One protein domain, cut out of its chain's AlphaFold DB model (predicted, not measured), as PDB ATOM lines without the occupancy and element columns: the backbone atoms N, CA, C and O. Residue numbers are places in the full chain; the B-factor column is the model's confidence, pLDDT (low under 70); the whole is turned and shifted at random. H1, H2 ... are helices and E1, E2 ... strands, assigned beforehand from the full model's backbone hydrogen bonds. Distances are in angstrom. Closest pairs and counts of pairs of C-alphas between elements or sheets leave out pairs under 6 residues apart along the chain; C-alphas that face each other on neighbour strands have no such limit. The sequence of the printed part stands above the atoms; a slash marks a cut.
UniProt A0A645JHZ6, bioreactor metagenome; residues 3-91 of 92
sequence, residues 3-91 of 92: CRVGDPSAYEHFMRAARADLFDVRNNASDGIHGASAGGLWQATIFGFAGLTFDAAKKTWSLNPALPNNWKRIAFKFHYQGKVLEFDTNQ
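This is residues 3 to 91 of the 92 residues of a protein of bioreactor metagenome (UniProt A0A645JHZ6). A helical hairpin, H1-H2, has a long loop at one end and two separate strand hairpins, E1-E2 and E3-E4, toward the other. The printed part has 89 residues with two named helices, then four named strands in two antiparallel sheets, class mixed. It is only just loose, radius of gyration of the C-alphas 15.0 A, spanning 45 by 30 by 21 A.

Start at H1, residues 10 to 18; it touches H2, residues 35 to 49, closest C-alphas Ala 17 and Ser 37, 6.6 A. In both, every O i to N i+4 pair is within hydrogen-bond range. So are N 53 and O 62, 3.0 A, in hairpin E1, residues 53 to 55, and E2, residues 60 to 62, and N 76 and O 87, 2.9 A, in hairpin E3, residues 73 to 80, and E4, residues 83 to 90. H2 and E3 are near each other, 8 C-alpha pairs within 10 A.

Find C-alpha 10 at (-46.672, -9.833, -24.854); E4 runs 23.4 A to C-alpha 90, (-30.102, -1.307, -29.005).

The H1-H2 link is long; no printed residue is under 70 in pLDDT.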
ATOM      1  N   CYS A   3     -47.882  -5.316 -24.763       90.69
ATOM      2  CA  CYS A   3     -46.672  -4.475 -24.756       90.69
ATOM      3  C   CYS A   3     -46.881  -3.102 -24.086       90.69
ATOM      4  O   CYS A   3     -46.013  -2.629 -23.366       90.69
ATOM      5  N   ARG A   4     -48.033  -2.454 -24.316       85.94
ATOM      6  CA  ARG A   4     -48.310  -1.079 -23.854       85.94
ATOM      7  C   ARG A   4     -48.584  -0.991 -22.356       85.94
ATOM      8  O   ARG A   4     -48.489   0.092 -21.796       85.94
ATOM      9  N   VAL A   5     -48.958  -2.108 -21.742       90.06
ATOM     10  CA  VAL A   5     -49.259  -2.204 -20.307       90.06
ATOM     11  C   VAL A   5     -48.153  -2.926 -19.533       90.06
ATOM     12  O   VAL A   5     -48.309  -3.171 -18.345       90.06
ATOM     13  N   GLY A   6     -47.037  -3.267 -20.192       86.56
ATOM     14  CA  GLY A   6     -45.917  -3.971 -19.563       86.56
ATOM     15  C   GLY A   6     -46.209  -5.431 -19.207       86.56
ATOM     16  O   GLY A   6     -45.543  -5.987 -18.340       86.56
ATOM     17  N   ASP A   7     -47.198  -6.058 -19.850       93.00
ATOM     18  CA  ASP A   7     -47.556  -7.450 -19.579       93.00
ATOM     19  C   ASP A   7     -46.488  -8.405 -20.164       93.00
ATOM     20  O   ASP A   7     -46.224  -8.360 -21.375       93.00
ATOM     21  N   PRO A   8     -45.881  -9.287 -19.343       88.19
ATOM     22  CA  PRO A   8     -44.827 -10.202 -19.782       88.19
ATOM     23  C   PRO A   8     -45.287 -11.216 -20.845       88.19
ATOM     24  O   PRO A   8     -44.460 -11.712 -21.612       88.19
ATOM     25  N   SER A   9     -46.592 -11.487 -20.963       94.50
ATOM     26  CA  SER A   9     -47.161 -12.375 -21.990       94.50
ATOM     27  C   SER A   9     -47.086 -11.796 -23.411       94.50
ATOM     28  O   SER A   9     -47.298 -12.509 -24.394       94.50
ATOM     29  N   ALA A  10     -46.740 -10.509 -23.561       95.88
ATOM     30  CA  ALA A  10     -46.672  -9.833 -24.854       95.88
ATOM     31  C   ALA A  10     -45.817 -10.582 -25.885       95.88
ATOM     32  O   ALA A  10     -46.219 -10.728 -27.043       95.88
ATOM     33  N   TYR A  11     -44.651 -11.076 -25.464       96.06
ATOM     34  CA  TYR A  11     -43.746 -11.801 -26.351       96.06
ATOM     35  C   TYR A  11     -44.278 -13.192 -26.717       96.06
ATOM     36  O   TYR A  11     -44.139 -13.629 -27.858       96.06
ATOM     37  N   GLU A  12     -44.959 -13.863 -25.791       95.94
ATOM     38  CA  GLU A  12     -45.592 -15.154 -26.054       95.94
ATOM     39  C   GLU A  12     -46.700 -15.029 -27.108       95.94
ATOM     40  O   GLU A  12     -46.724 -15.784 -28.083       95.94
ATOM     41  N   HIS A  13     -47.582 -14.035 -26.966       95.69
ATOM     42  CA  HIS A  13     -48.623 -13.752 -27.954       95.69
ATOM     43  C   HIS A  13     -48.040 -13.428 -29.329       95.69
ATOM     44  O   HIS A  13     -48.515 -13.954 -30.338       95.69
ATOM     45  N   PHE A  14     -46.987 -12.608 -29.366       97.06
ATOM     46  CA  PHE A  14     -46.269 -12.302 -30.598       97.06
ATOM     47  C   PHE A  14     -45.725 -13.574 -31.261       97.06
ATOM     48  O   PHE A  14     -45.973 -13.805 -32.441       97.06
ATOM     49  N   MET A  15     -45.055 -14.446 -30.502       96.69
ATOM     50  CA  MET A  15     -44.479 -15.679 -31.043       96.69
ATOM     51  C   MET A  15     -45.536 -16.688 -31.501       96.69
ATOM     52  O   MET A  15     -45.310 -17.383 -32.490       96.69
ATOM     53  N   ARG A  16     -46.701 -16.760 -30.843       95.06
ATOM     54  CA  ARG A  16     -47.833 -17.575 -31.320       95.06
ATOM     55  C   ARG A  16     -48.316 -17.113 -32.694       95.06
ATOM     56  O   ARG A  16     -48.518 -17.944 -33.574       95.06
ATOM     57  N   ALA A  17     -48.457 -15.803 -32.895       95.75
ATOM     58  CA  ALA A  17     -48.839 -15.245 -34.191       95.75
ATOM     59  C   ALA A  17     -47.729 -15.415 -35.247       95.75
ATOM     60  O   ALA A  17     -48.025 -15.767 -36.385       95.75
ATOM     61  N   ALA A  18     -46.456 -15.244 -34.868       96.50
ATOM     62  CA  ALA A  18     -45.305 -15.351 -35.771       96.50
ATOM     63  C   ALA A  18     -45.112 -16.764 -36.327       96.50
ATOM     64  O   ALA A  18     -44.603 -16.943 -37.430       96.50
ATOM     65  N   ARG A  19     -45.521 -17.771 -35.557       96.75
ATOM     66  CA  ARG A  19     -45.399 -19.180 -35.924       96.75
ATOM     67  C   ARG A  19     -46.595 -19.715 -36.706       96.75
ATOM     68  O   ARG A  19     -46.507 -20.840 -37.179       96.75
ATOM     69  N   ALA A  20     -47.681 -18.946 -36.828       95.56
ATOM     70  CA  ALA A  20     -48.959 -19.460 -37.310       95.56
ATOM     71  C   ALA A  20     -48.854 -20.113 -38.694       95.56
ATOM     72  O   ALA A  20     -49.169 -21.290 -38.826       95.56
ATOM     73  N   ASP A  21     -48.344 -19.363 -39.673       96.44
ATOM     74  CA  ASP A  21     -48.148 -19.848 -41.042       96.44
ATOM     75  C   ASP A  21     -46.871 -20.688 -41.186       96.44
ATOM     76  O   ASP A  21     -46.871 -21.707 -41.865       96.44
ATOM     77  N   LEU A  22     -45.777 -20.294 -40.519       96.88
ATOM     78  CA  LEU A  22     -44.469 -20.954 -40.663       96.88
ATOM     79  C   LEU A  22     -44.443 -22.397 -40.148       96.88
ATOM     80  O   LEU A  22     -43.661 -23.204 -40.641       96.88
ATOM     81  N   PHE A  23     -45.252 -22.703 -39.136       97.31
ATOM     82  CA  PHE A  23     -45.333 -24.030 -38.521       97.31
ATOM     83  C   PHE A  23     -46.708 -24.673 -38.694       97.31
ATOM     84  O   PHE A  23     -46.976 -25.680 -38.049       97.31
ATOM     85  N   ASP A  24     -47.576 -24.065 -39.507       95.69
ATOM     86  CA  ASP A  24     -48.940 -24.526 -39.766       95.69
ATOM     87  C   ASP A  24     -49.708 -24.930 -38.491       95.69
ATOM     88  O   ASP A  24     -50.399 -25.941 -38.420       95.69
ATOM     89  N   VAL A  25     -49.594 -24.131 -37.424       94.12
ATOM     90  CA  VAL A  25     -50.136 -24.493 -36.092       94.12
ATOM     91  C   VAL A  25     -51.669 -24.567 -36.057       94.12
ATOM     92  O   VAL A  25     -52.253 -24.957 -35.046       94.12
ATOM     93  N   ARG A  26     -52.320 -24.123 -37.136       92.81
ATOM     94  CA  ARG A  26     -53.769 -24.128 -37.347       92.81
ATOM     95  C   ARG A  26     -54.207 -25.160 -38.399       92.81
ATOM     96  O   ARG A  26     -55.411 -25.309 -38.582       92.81
ATOM     97  N   ASN A  27     -53.269 -25.889 -39.016       96.25
ATOM     98  CA  ASN A  27     -53.490 -26.886 -40.073       96.25
ATOM     99  C   ASN A  27     -54.275 -26.347 -41.279       96.25
ATOM    100  O   ASN A  27     -55.160 -27.017 -41.808       96.25
ATOM    101  N   ASN A  28     -54.011 -25.100 -41.653       96.88
ATOM    102  CA  ASN A  28     -54.704 -24.411 -42.738       96.88
ATOM    103  C   ASN A  28     -53.804 -23.415 -43.489       96.88
ATOM    104  O   ASN A  28     -54.303 -22.595 -44.255       96.88
ATOM    105  N   ALA A  29     -52.480 -23.470 -43.307       95.38
ATOM    106  CA  ALA A  29     -51.547 -22.624 -44.056       95.38
ATOM    107  C   ALA A  29     -51.574 -22.921 -45.571       95.38
ATOM    108  O   ALA A  29     -51.264 -22.047 -46.382       95.38
ATOM    109  N   SER A  30     -51.988 -24.133 -45.968       96.88
ATOM    110  CA  SER A  30     -52.227 -24.504 -47.371       96.88
ATOM    111  C   SER A  30     -53.367 -23.724 -48.027       96.88
ATOM    112  O   SER A  30     -53.375 -23.592 -49.248       96.88
ATOM    113  N   ASP A  31     -54.303 -23.192 -47.236       97.56
ATOM    114  CA  ASP A  31     -55.441 -22.416 -47.742       97.56
ATOM    115  C   ASP A  31     -55.025 -20.980 -48.111       97.56
ATOM    116  O   ASP A  31     -55.781 -20.239 -48.743       97.56
ATOM    117  N   GLY A  32     -53.806 -20.588 -47.731       96.31
ATOM    118  CA  GLY A  32     -53.213 -19.287 -47.991       96.31
ATOM    119  C   GLY A  32     -52.598 -18.665 -46.740       96.31
ATOM    120  O   GLY A  32     -52.852 -19.073 -45.610       96.31
ATOM    121  N   ILE A  33     -51.788 -17.626 -46.949       95.75
ATOM    122  CA  ILE A  33     -51.168 -16.884 -45.847       95.75
ATOM    123  C   ILE A  33     -52.223 -16.125 -45.035       95.75
ATOM    124  O   ILE A  33     -53.099 -15.455 -45.594       95.75
ATOM    125  N   HIS A  34     -52.085 -16.115 -43.709       97.62
ATOM    126  CA  HIS A  34     -52.895 -15.258 -42.849       97.62
ATOM    127  C   HIS A  34     -52.407 -13.802 -42.940       97.62
ATOM    128  O   HIS A  34     -51.795 -13.264 -42.015       97.62
ATOM    129  N   GLY A  35     -52.705 -13.121 -44.053       97.25
ATOM    130  CA  GLY A  35     -52.197 -11.773 -44.350       97.25
ATOM    131  C   GLY A  35     -52.487 -10.736 -43.256       97.25
ATOM    132  O   GLY A  35     -51.616  -9.942 -42.899       97.25
ATOM    133  N   ALA A  36     -53.671 -10.792 -42.639       96.50
ATOM    134  CA  ALA A  36     -54.004  -9.945 -41.493       96.50
ATOM    135  C   ALA A  36     -53.106 -10.221 -40.268       96.50
ATOM    136  O   ALA A  36     -52.698  -9.286 -39.582       96.50
ATOM    137  N   SER A  37     -52.748 -11.486 -40.018       95.94
ATOM    138  CA  SER A  37     -51.813 -11.870 -38.953       95.94
ATOM    139  C   SER A  37     -50.402 -11.358 -39.240       95.94
ATOM    140  O   SER A  37     -49.765 -10.787 -38.355       95.94
ATOM    141  N   ALA A  38     -49.935 -11.476 -40.487       96.38
ATOM    142  CA  ALA A  38     -48.639 -10.946 -40.907       96.38
ATOM    143  C   ALA A  38     -48.554  -9.417 -40.720       96.38
ATOM    144  O   ALA A  38     -47.594  -8.910 -40.136       96.38
ATOM    145  N   GLY A  39     -49.596  -8.679 -41.118       98.00
ATOM    146  CA  GLY A  39     -49.705  -7.244 -40.834       98.00
ATOM    147  C   GLY A  39     -49.768  -6.937 -39.331       98.00
ATOM    148  O   GLY A  39     -49.137  -5.991 -38.858       98.00
ATOM    149  N   GLY A  40     -50.477  -7.764 -38.560       97.81
ATOM    150  CA  GLY A  40     -50.559  -7.665 -37.104       97.81
ATOM    151  C   GLY A  40     -49.210  -7.836 -36.403       97.81
ATOM    152  O   GLY A  40     -48.934  -7.121 -35.441       97.81
ATOM    153  N   LEU A  41     -48.337  -8.714 -36.907       97.88
ATOM    154  CA  LEU A  41     -46.970  -8.870 -36.398       97.88
ATOM    155  C   LEU A  41     -46.157  -7.594 -36.584       97.88
ATOM    156  O   LEU A  41     -45.552  -7.123 -35.625       97.88
ATOM    157  N   TRP A  42     -46.204  -6.987 -37.772       97.81
ATOM    158  CA  TRP A  42     -45.543  -5.701 -38.007       97.81
ATOM    159  C   TRP A  42     -46.065  -4.625 -37.045       97.81
ATOM    160  O   TRP A  42     -45.280  -3.936 -36.393       97.81
ATOM    161  N   GLN A  43     -47.386  -4.529 -36.869       98.00
ATOM    162  CA  GLN A  43     -47.986  -3.572 -35.934       98.00
ATOM    163  C   GLN A  43     -47.573  -3.836 -34.480       98.00
ATOM    164  O   GLN A  43     -47.293  -2.891 -33.745       98.00
ATOM    165  N   ALA A  44     -47.508  -5.097 -34.049       97.56
ATOM    166  CA  ALA A  44     -47.062  -5.463 -32.708       97.56
ATOM    167  C   ALA A  44     -45.583  -5.113 -32.485       97.56
ATOM    168  O   ALA A  44     -45.227  -4.608 -31.419       97.56
ATOM    169  N   THR A  45     -44.733  -5.303 -33.493       97.31
ATOM    170  CA  THR A  45     -43.325  -4.896 -33.446       97.31
ATOM    171  C   THR A  45     -43.178  -3.380 -33.333       97.31
ATOM    172  O   THR A  45     -42.475  -2.903 -32.445       97.31
ATOM    173  N   ILE A  46     -43.869  -2.611 -34.179       97.44
ATOM    174  CA  ILE A  46     -43.671  -1.159 -34.291       97.44
ATOM    175  C   ILE A  46     -44.479  -0.365 -33.252       97.44
ATOM    176  O   ILE A  46     -43.935   0.466 -32.528       97.44
ATOM    177  N   PHE A  47     -45.778  -0.626 -33.122       97.12
ATOM    178  CA  PHE A  47     -46.665   0.097 -32.198       97.12
ATOM    179  C   PHE A  47     -46.768  -0.549 -30.810       97.12
ATOM    180  O   PHE A  47     -47.415   0.007 -29.914       97.12
ATOM    181  N   GLY A  48     -46.203  -1.748 -30.653       96.56
ATOM    182  CA  GLY A  48     -46.079  -2.460 -29.387       96.56
ATOM    183  C   GLY A  48     -44.667  -2.337 -28.827       96.56
ATOM    184  O   GLY A  48     -44.437  -1.490 -27.975       96.56
ATOM    185  N   PHE A  49     -43.735  -3.168 -29.300       96.19
ATOM    186  CA  PHE A  49     -42.387  -3.268 -28.721       96.19
ATOM    187  C   PHE A  49     -41.515  -2.028 -28.949       96.19
ATOM    188  O   PHE A  49     -40.847  -1.590 -28.019       96.19
ATOM    189  N   ALA A  50     -41.529  -1.418 -30.138       96.19
ATOM    190  CA  ALA A  50     -40.842  -0.139 -30.350       96.19
ATOM    191  C   ALA A  50     -41.592   1.052 -29.722       96.19
ATOM    192  O   ALA A  50     -41.010   2.119 -29.526       96.19
ATOM    193  N   GLY A  51     -42.878   0.872 -29.405       95.94
ATOM    194  CA  GLY A  51     -43.699   1.890 -28.764       95.94
ATOM    195  C   GLY A  51     -43.915   3.135 -29.623       95.94
ATOM    196  O   GLY A  51     -44.003   4.229 -29.069       95.94
ATOM    197  N   LEU A  52     -43.976   3.001 -30.955       97.06
ATOM    198  CA  LEU A  52     -44.285   4.130 -31.835       97.06
ATOM    199  C   LEU A  52     -45.714   4.611 -31.582       97.06
ATOM    200  O   LEU A  52     -46.674   3.845 -31.699       97.06
ATOM    201  N   THR A  53     -45.855   5.894 -31.268       96.69
ATOM    202  CA  THR A  53     -47.154   6.557 -31.138       96.69
ATOM    203  C   THR A  53     -47.169   7.872 -31.904       96.69
ATOM    204  O   THR A  53     -46.124   8.479 -32.143       96.69
ATOM    205  N   PHE A  54     -48.365   8.305 -32.298       96.00
ATOM    206  CA  PHE A  54     -48.592   9.560 -33.005       96.00
ATOM    207  C   PHE A  54     -49.586  10.416 -32.225       96.00
ATOM    208  O   PHE A  54     -50.658   9.939 -31.856       96.00
ATOM    209  N   ASP A  55     -49.252  11.688 -32.033       96.25
ATOM    210  CA  ASP A  55     -50.176  12.712 -31.557       96.25
ATOM    211  C   ASP A  55     -50.605  13.550 -32.768       96.25
ATOM    212  O   ASP A  55     -49.846  14.373 -33.293       96.25
ATOM    213  N   ALA A  56     -51.827  13.301 -33.244       92.44
ATOM    214  CA  ALA A  56     -52.375  13.977 -34.414       92.44
ATOM    215  C   ALA A  56     -52.620  15.474 -34.165       92.44
ATOM    216  O   ALA A  56     -52.430  16.278 -35.078       92.44
ATOM    217  N   ALA A  57     -52.989  15.859 -32.938       95.56
ATOM    218  CA  ALA A  57     -53.268  17.248 -32.589       95.56
ATOM    219  C   ALA A  57     -51.978  18.076 -32.565       95.56
ATOM    220  O   ALA A  57     -51.924  19.171 -33.124       95.56
ATOM    221  N   LYS A  58     -50.914  17.526 -31.973       96.44
ATOM    222  CA  LYS A  58     -49.604  18.186 -31.893       96.44
ATOM    223  C   LYS A  58     -48.731  17.957 -33.119       96.44
ATOM    224  O   LYS A  58     -47.663  18.553 -33.197       96.44
ATOM    225  N   LYS A  59     -49.150  17.106 -34.063       95.06
ATOM    226  CA  LYS A  59     -48.348  16.722 -35.237       95.06
ATOM    227  C   LYS A  59     -46.973  16.165 -34.841       95.06
ATOM    228  O   LYS A  59     -45.969  16.442 -35.496       95.06
ATOM    229  N   THR A  60     -46.939  15.382 -33.765       96.69
ATOM    230  CA  THR A  60     -45.712  14.768 -33.242       96.69
ATOM    231  C   THR A  60     -45.821  13.250 -33.214       96.69
ATOM    232  O   THR A  60     -46.901  12.671 -33.344       96.69
ATOM    233  N   TRP A  61     -44.673  12.605 -33.057       96.56
ATOM    234  CA  TRP A  61     -44.556  11.175 -32.817       96.56
ATOM    235  C   TRP A  61     -43.561  10.943 -31.681       96.56
ATOM    236  O   TRP A  61     -42.723  11.799 -31.395       96.56
ATOM    237  N   SER A  62     -43.663   9.792 -31.027       95.94
ATOM    238  CA  SER A  62     -42.725   9.380 -29.985       95.94
ATOM    239  C   SER A  62     -42.450   7.886 -30.059       95.94
ATOM    240  O   SER A  62     -43.235   7.123 -30.627       95.94
ATOM    241  N   LEU A  63     -41.319   7.485 -29.486       94.62
ATOM    242  CA  LEU A  63     -40.930   6.092 -29.309       94.62
ATOM    243  C   LEU A  63     -40.670   5.843 -27.831       94.62
ATOM    244  O   LEU A  63     -39.955   6.610 -27.186       94.62
ATOM    245  N   ASN A  64     -41.229   4.755 -27.319       93.88
ATOM    246  CA  ASN A  64     -40.968   4.269 -25.971       93.88
ATOM    247  C   ASN A  64     -40.667   2.763 -26.035       93.88
ATOM    248  O   ASN A  64     -41.574   1.955 -25.821       93.88
ATOM    249  N   PRO A  65     -39.433   2.378 -26.414       93.06
ATOM    250  CA  PRO A  65     -39.099   0.982 -26.651       93.06
ATOM    251  C   PRO A  65     -39.170   0.155 -25.364       93.06
ATOM    252  O   PRO A  65     -38.514   0.469 -24.374       93.06
ATOM    253  N   ALA A  66     -39.911  -0.945 -25.421       92.00
ATOM    254  CA  ALA A  66     -39.976  -1.988 -24.406       92.00
ATOM    255  C   ALA A  66     -39.702  -3.329 -25.097       92.00
ATOM    256  O   ALA A  66     -40.618  -4.075 -25.448       92.00
ATOM    257  N   LEU A  67     -38.424  -3.578 -25.396       93.25
ATOM    258  CA  LEU A  67     -38.017  -4.738 -26.186       93.25
ATOM    259  C   LEU A  67     -38.066  -6.021 -25.344       93.25
ATOM    260  O   LEU A  67     -37.697  -5.989 -24.169       93.25
ATOM    261  N   PRO A  68     -38.470  -7.160 -25.933       92.94
ATOM    262  CA  PRO A  68     -38.303  -8.465 -25.307       92.94
ATOM    263  C   PRO A  68     -36.850  -8.709 -24.885       92.94
ATOM    264  O   PRO A  68     -35.926  -8.319 -25.594       92.94
ATOM    265  N   ASN A  69     -36.646  -9.433 -23.780       91.31
ATOM    266  CA  ASN A  69     -35.317  -9.667 -23.195       91.31
ATOM    267  C   ASN A  69     -34.288 -10.285 -24.157       91.31
ATOM    268  O   ASN A  69     -33.090 -10.171 -23.934       91.31
ATOM    269  N   ASN A  70     -34.749 -10.971 -25.202       92.88
ATOM    270  CA  ASN A  70     -33.910 -11.633 -26.194       92.88
ATOM    271  C   ASN A  70     -33.649 -10.793 -27.459       92.88
ATOM    272  O   ASN A  70     -32.970 -11.270 -28.370       92.88
ATOM    273  N   TRP A  71     -34.175  -9.570 -27.556       95.06
ATOM    274  CA  TRP A  71     -33.965  -8.676 -28.696       95.06
ATOM    275  C   TRP A  71     -32.862  -7.672 -28.400       95.06
ATOM    276  O   TRP A  71     -33.065  -6.756 -27.622       95.06
ATOM    277  N   LYS A  72     -31.730  -7.772 -29.100       96.25
ATOM    278  CA  LYS A  72     -30.575  -6.881 -28.879       96.25
ATOM    279  C   LYS A  72     -30.702  -5.508 -29.539       96.25
ATOM    280  O   LYS A  72     -30.064  -4.560 -29.093       96.25
ATOM    281  N   ARG A  73     -31.469  -5.413 -30.625       96.00
ATOM    282  CA  ARG A  73     -31.606  -4.214 -31.457       96.00
ATOM    283  C   ARG A  73     -32.945  -4.237 -32.175       96.00
ATOM    284  O   ARG A  73     -33.398  -5.303 -32.590       96.00
ATOM    285  N   ILE A  74     -33.538  -3.067 -32.365       96.69
ATOM    286  CA  ILE A  74     -34.640  -2.861 -33.299       96.69
ATOM    287  C   ILE A  74     -34.298  -1.682 -34.208       96.69
ATOM    288  O   ILE A  74     -33.889  -0.625 -33.733       96.69
ATOM    289  N   ALA A  75     -34.471  -1.877 -35.513       97.44
ATOM    290  CA  ALA A  75     -34.285  -0.831 -36.506       97.44
ATOM    291  C   ALA A  75     -35.398  -0.900 -37.553       97.44
ATOM    292  O   ALA A  75     -35.749  -1.987 -38.015       97.44
ATOM    293  N   PHE A  76     -35.979   0.245 -37.902       98.06
ATOM    294  CA  PHE A  76     -37.043   0.332 -38.901       98.06
ATOM    295  C   PHE A  76     -37.179   1.742 -39.476       98.06
ATOM    296  O   PHE A  76     -36.674   2.721 -38.929       98.06
ATOM    297  N   LYS A  77     -37.920   1.834 -40.584       98.06
ATOM    298  CA  LYS A  77     -38.298   3.094 -41.227       98.06
ATOM    299  C   LYS A  77     -39.806   3.260 -41.227       98.06
ATOM    300  O   LYS A  77     -40.539   2.277 -41.330       98.06
ATOM    301  N   PHE A  78     -40.270   4.498 -41.145       97.12
ATOM    302  CA  PHE A  78     -41.683   4.824 -41.301       97.12
ATOM    303  C   PHE A  78     -41.862   6.168 -42.001       97.12
ATOM    304  O   PHE A  78     -41.025   7.064 -41.901       97.12
ATOM    305  N   HIS A  79     -42.970   6.299 -42.724       97.19
ATOM    306  CA  HIS A  79     -43.346   7.556 -43.352       97.19
ATOM    307  C   HIS A  79     -44.162   8.396 -42.373       97.19
ATOM    308  O   HIS A  79     -45.152   7.927 -41.813       97.19
ATOM    309  N   TYR A  80     -43.781   9.657 -42.208       97.00
ATOM    310  CA  TYR A  80     -44.554  10.633 -41.454       97.00
ATOM    311  C   TYR A  80     -44.461  11.994 -42.135       97.00
ATOM    312  O   TYR A  80     -43.369  12.501 -42.382       97.00
ATOM    313  N   GLN A  81     -45.617  12.574 -42.469       94.62
ATOM    314  CA  GLN A  81     -45.716  13.896 -43.106       94.62
ATOM    315  C   GLN A  81     -44.816  14.052 -44.348       94.62
ATOM    316  O   GLN A  81     -44.072  15.020 -44.486       94.62
ATOM    317  N   GLY A  82     -44.854  13.061 -45.244       96.25
ATOM    318  CA  GLY A  82     -44.083  13.070 -46.494       96.25
ATOM    319  C   GLY A  82     -42.582  12.803 -46.335       96.25
ATOM    320  O   GLY A  82     -41.871  12.782 -47.334       96.25
ATOM    321  N   LYS A  83     -42.090  12.564 -45.114       96.62
ATOM    322  CA  LYS A  83     -40.689  12.226 -44.844       96.62
ATOM    323  C   LYS A  83     -40.552  10.767 -44.434       96.62
ATOM    324  O   LYS A  83     -41.407  10.240 -43.724       96.62
ATOM    325  N   VAL A  84     -39.458  10.139 -44.856       98.06
ATOM    326  CA  VAL A  84     -39.021   8.845 -44.323       98.06
ATOM    327  C   VAL A  84     -38.180   9.119 -43.088       98.06
ATOM    328  O   VAL A  84     -37.184   9.834 -43.160       98.06
ATOM    329  N   LEU A  85     -38.600   8.566 -41.960       97.44
ATOM    330  CA  LEU A  85     -37.878   8.615 -40.698       97.44
ATOM    331  C   LEU A  85     -37.290   7.240 -40.415       97.44
ATOM    332  O   LEU A  85     -37.890   6.221 -40.759       97.44
ATOM    333  N   GLU A  86     -36.120   7.224 -39.793       97.31
ATOM    334  CA  GLU A  86     -35.407   6.012 -39.413       97.31
ATOM    335  C   GLU A  86     -35.223   5.989 -37.902       97.31
ATOM    336  O   GLU A  86     -34.907   7.005 -37.281       97.31
ATOM    337  N   PHE A  87     -35.444   4.818 -37.320       96.06
ATOM    338  CA  PHE A  87     -35.154   4.543 -35.930       96.06
ATOM    339  C   PHE A  87     -34.256   3.325 -35.836       96.06
ATOM    340  O   PHE A  87     -34.501   2.324 -36.507       96.06
ATOM    341  N   ASP A  88     -33.253   3.416 -34.973       96.75
ATOM    342  CA  ASP A  88     -32.307   2.353 -34.693       96.75
ATOM    343  C   ASP A  88     -31.858   2.463 -33.233       96.75
ATOM    344  O   ASP A  88     -31.263   3.463 -32.831       96.75
ATOM    345  N   THR A  89     -32.187   1.462 -32.420       93.31
ATOM    346  CA  THR A  89     -31.767   1.412 -31.019       93.31
ATOM    347  C   THR A  89     -31.380   0.002 -30.624       93.31
ATOM    348  O   THR A  89     -32.011  -0.980 -31.029       93.31
ATOM    349  N   ASN A  90     -30.392  -0.086 -29.741       92.81
ATOM    350  CA  ASN A  90     -30.102  -1.307 -29.005       92.81
ATOM    351  C   ASN A  90     -31.008  -1.415 -27.769       92.81
ATOM    352  O   ASN A  90     -31.591  -0.423 -27.318       92.81
ATOM    353  N   GLN A  91     -31.121  -2.628 -27.235       83.56
ATOM    354  CA  GLN A  91     -31.690  -2.873 -25.914       83.56
ATOM    355  C   GLN A  91     -30.827  -2.167 -24.859       83.56
ATOM    356  O   GLN A  91     -29.599  -2.198 -24.960       83.56
TER     357      GLN A  91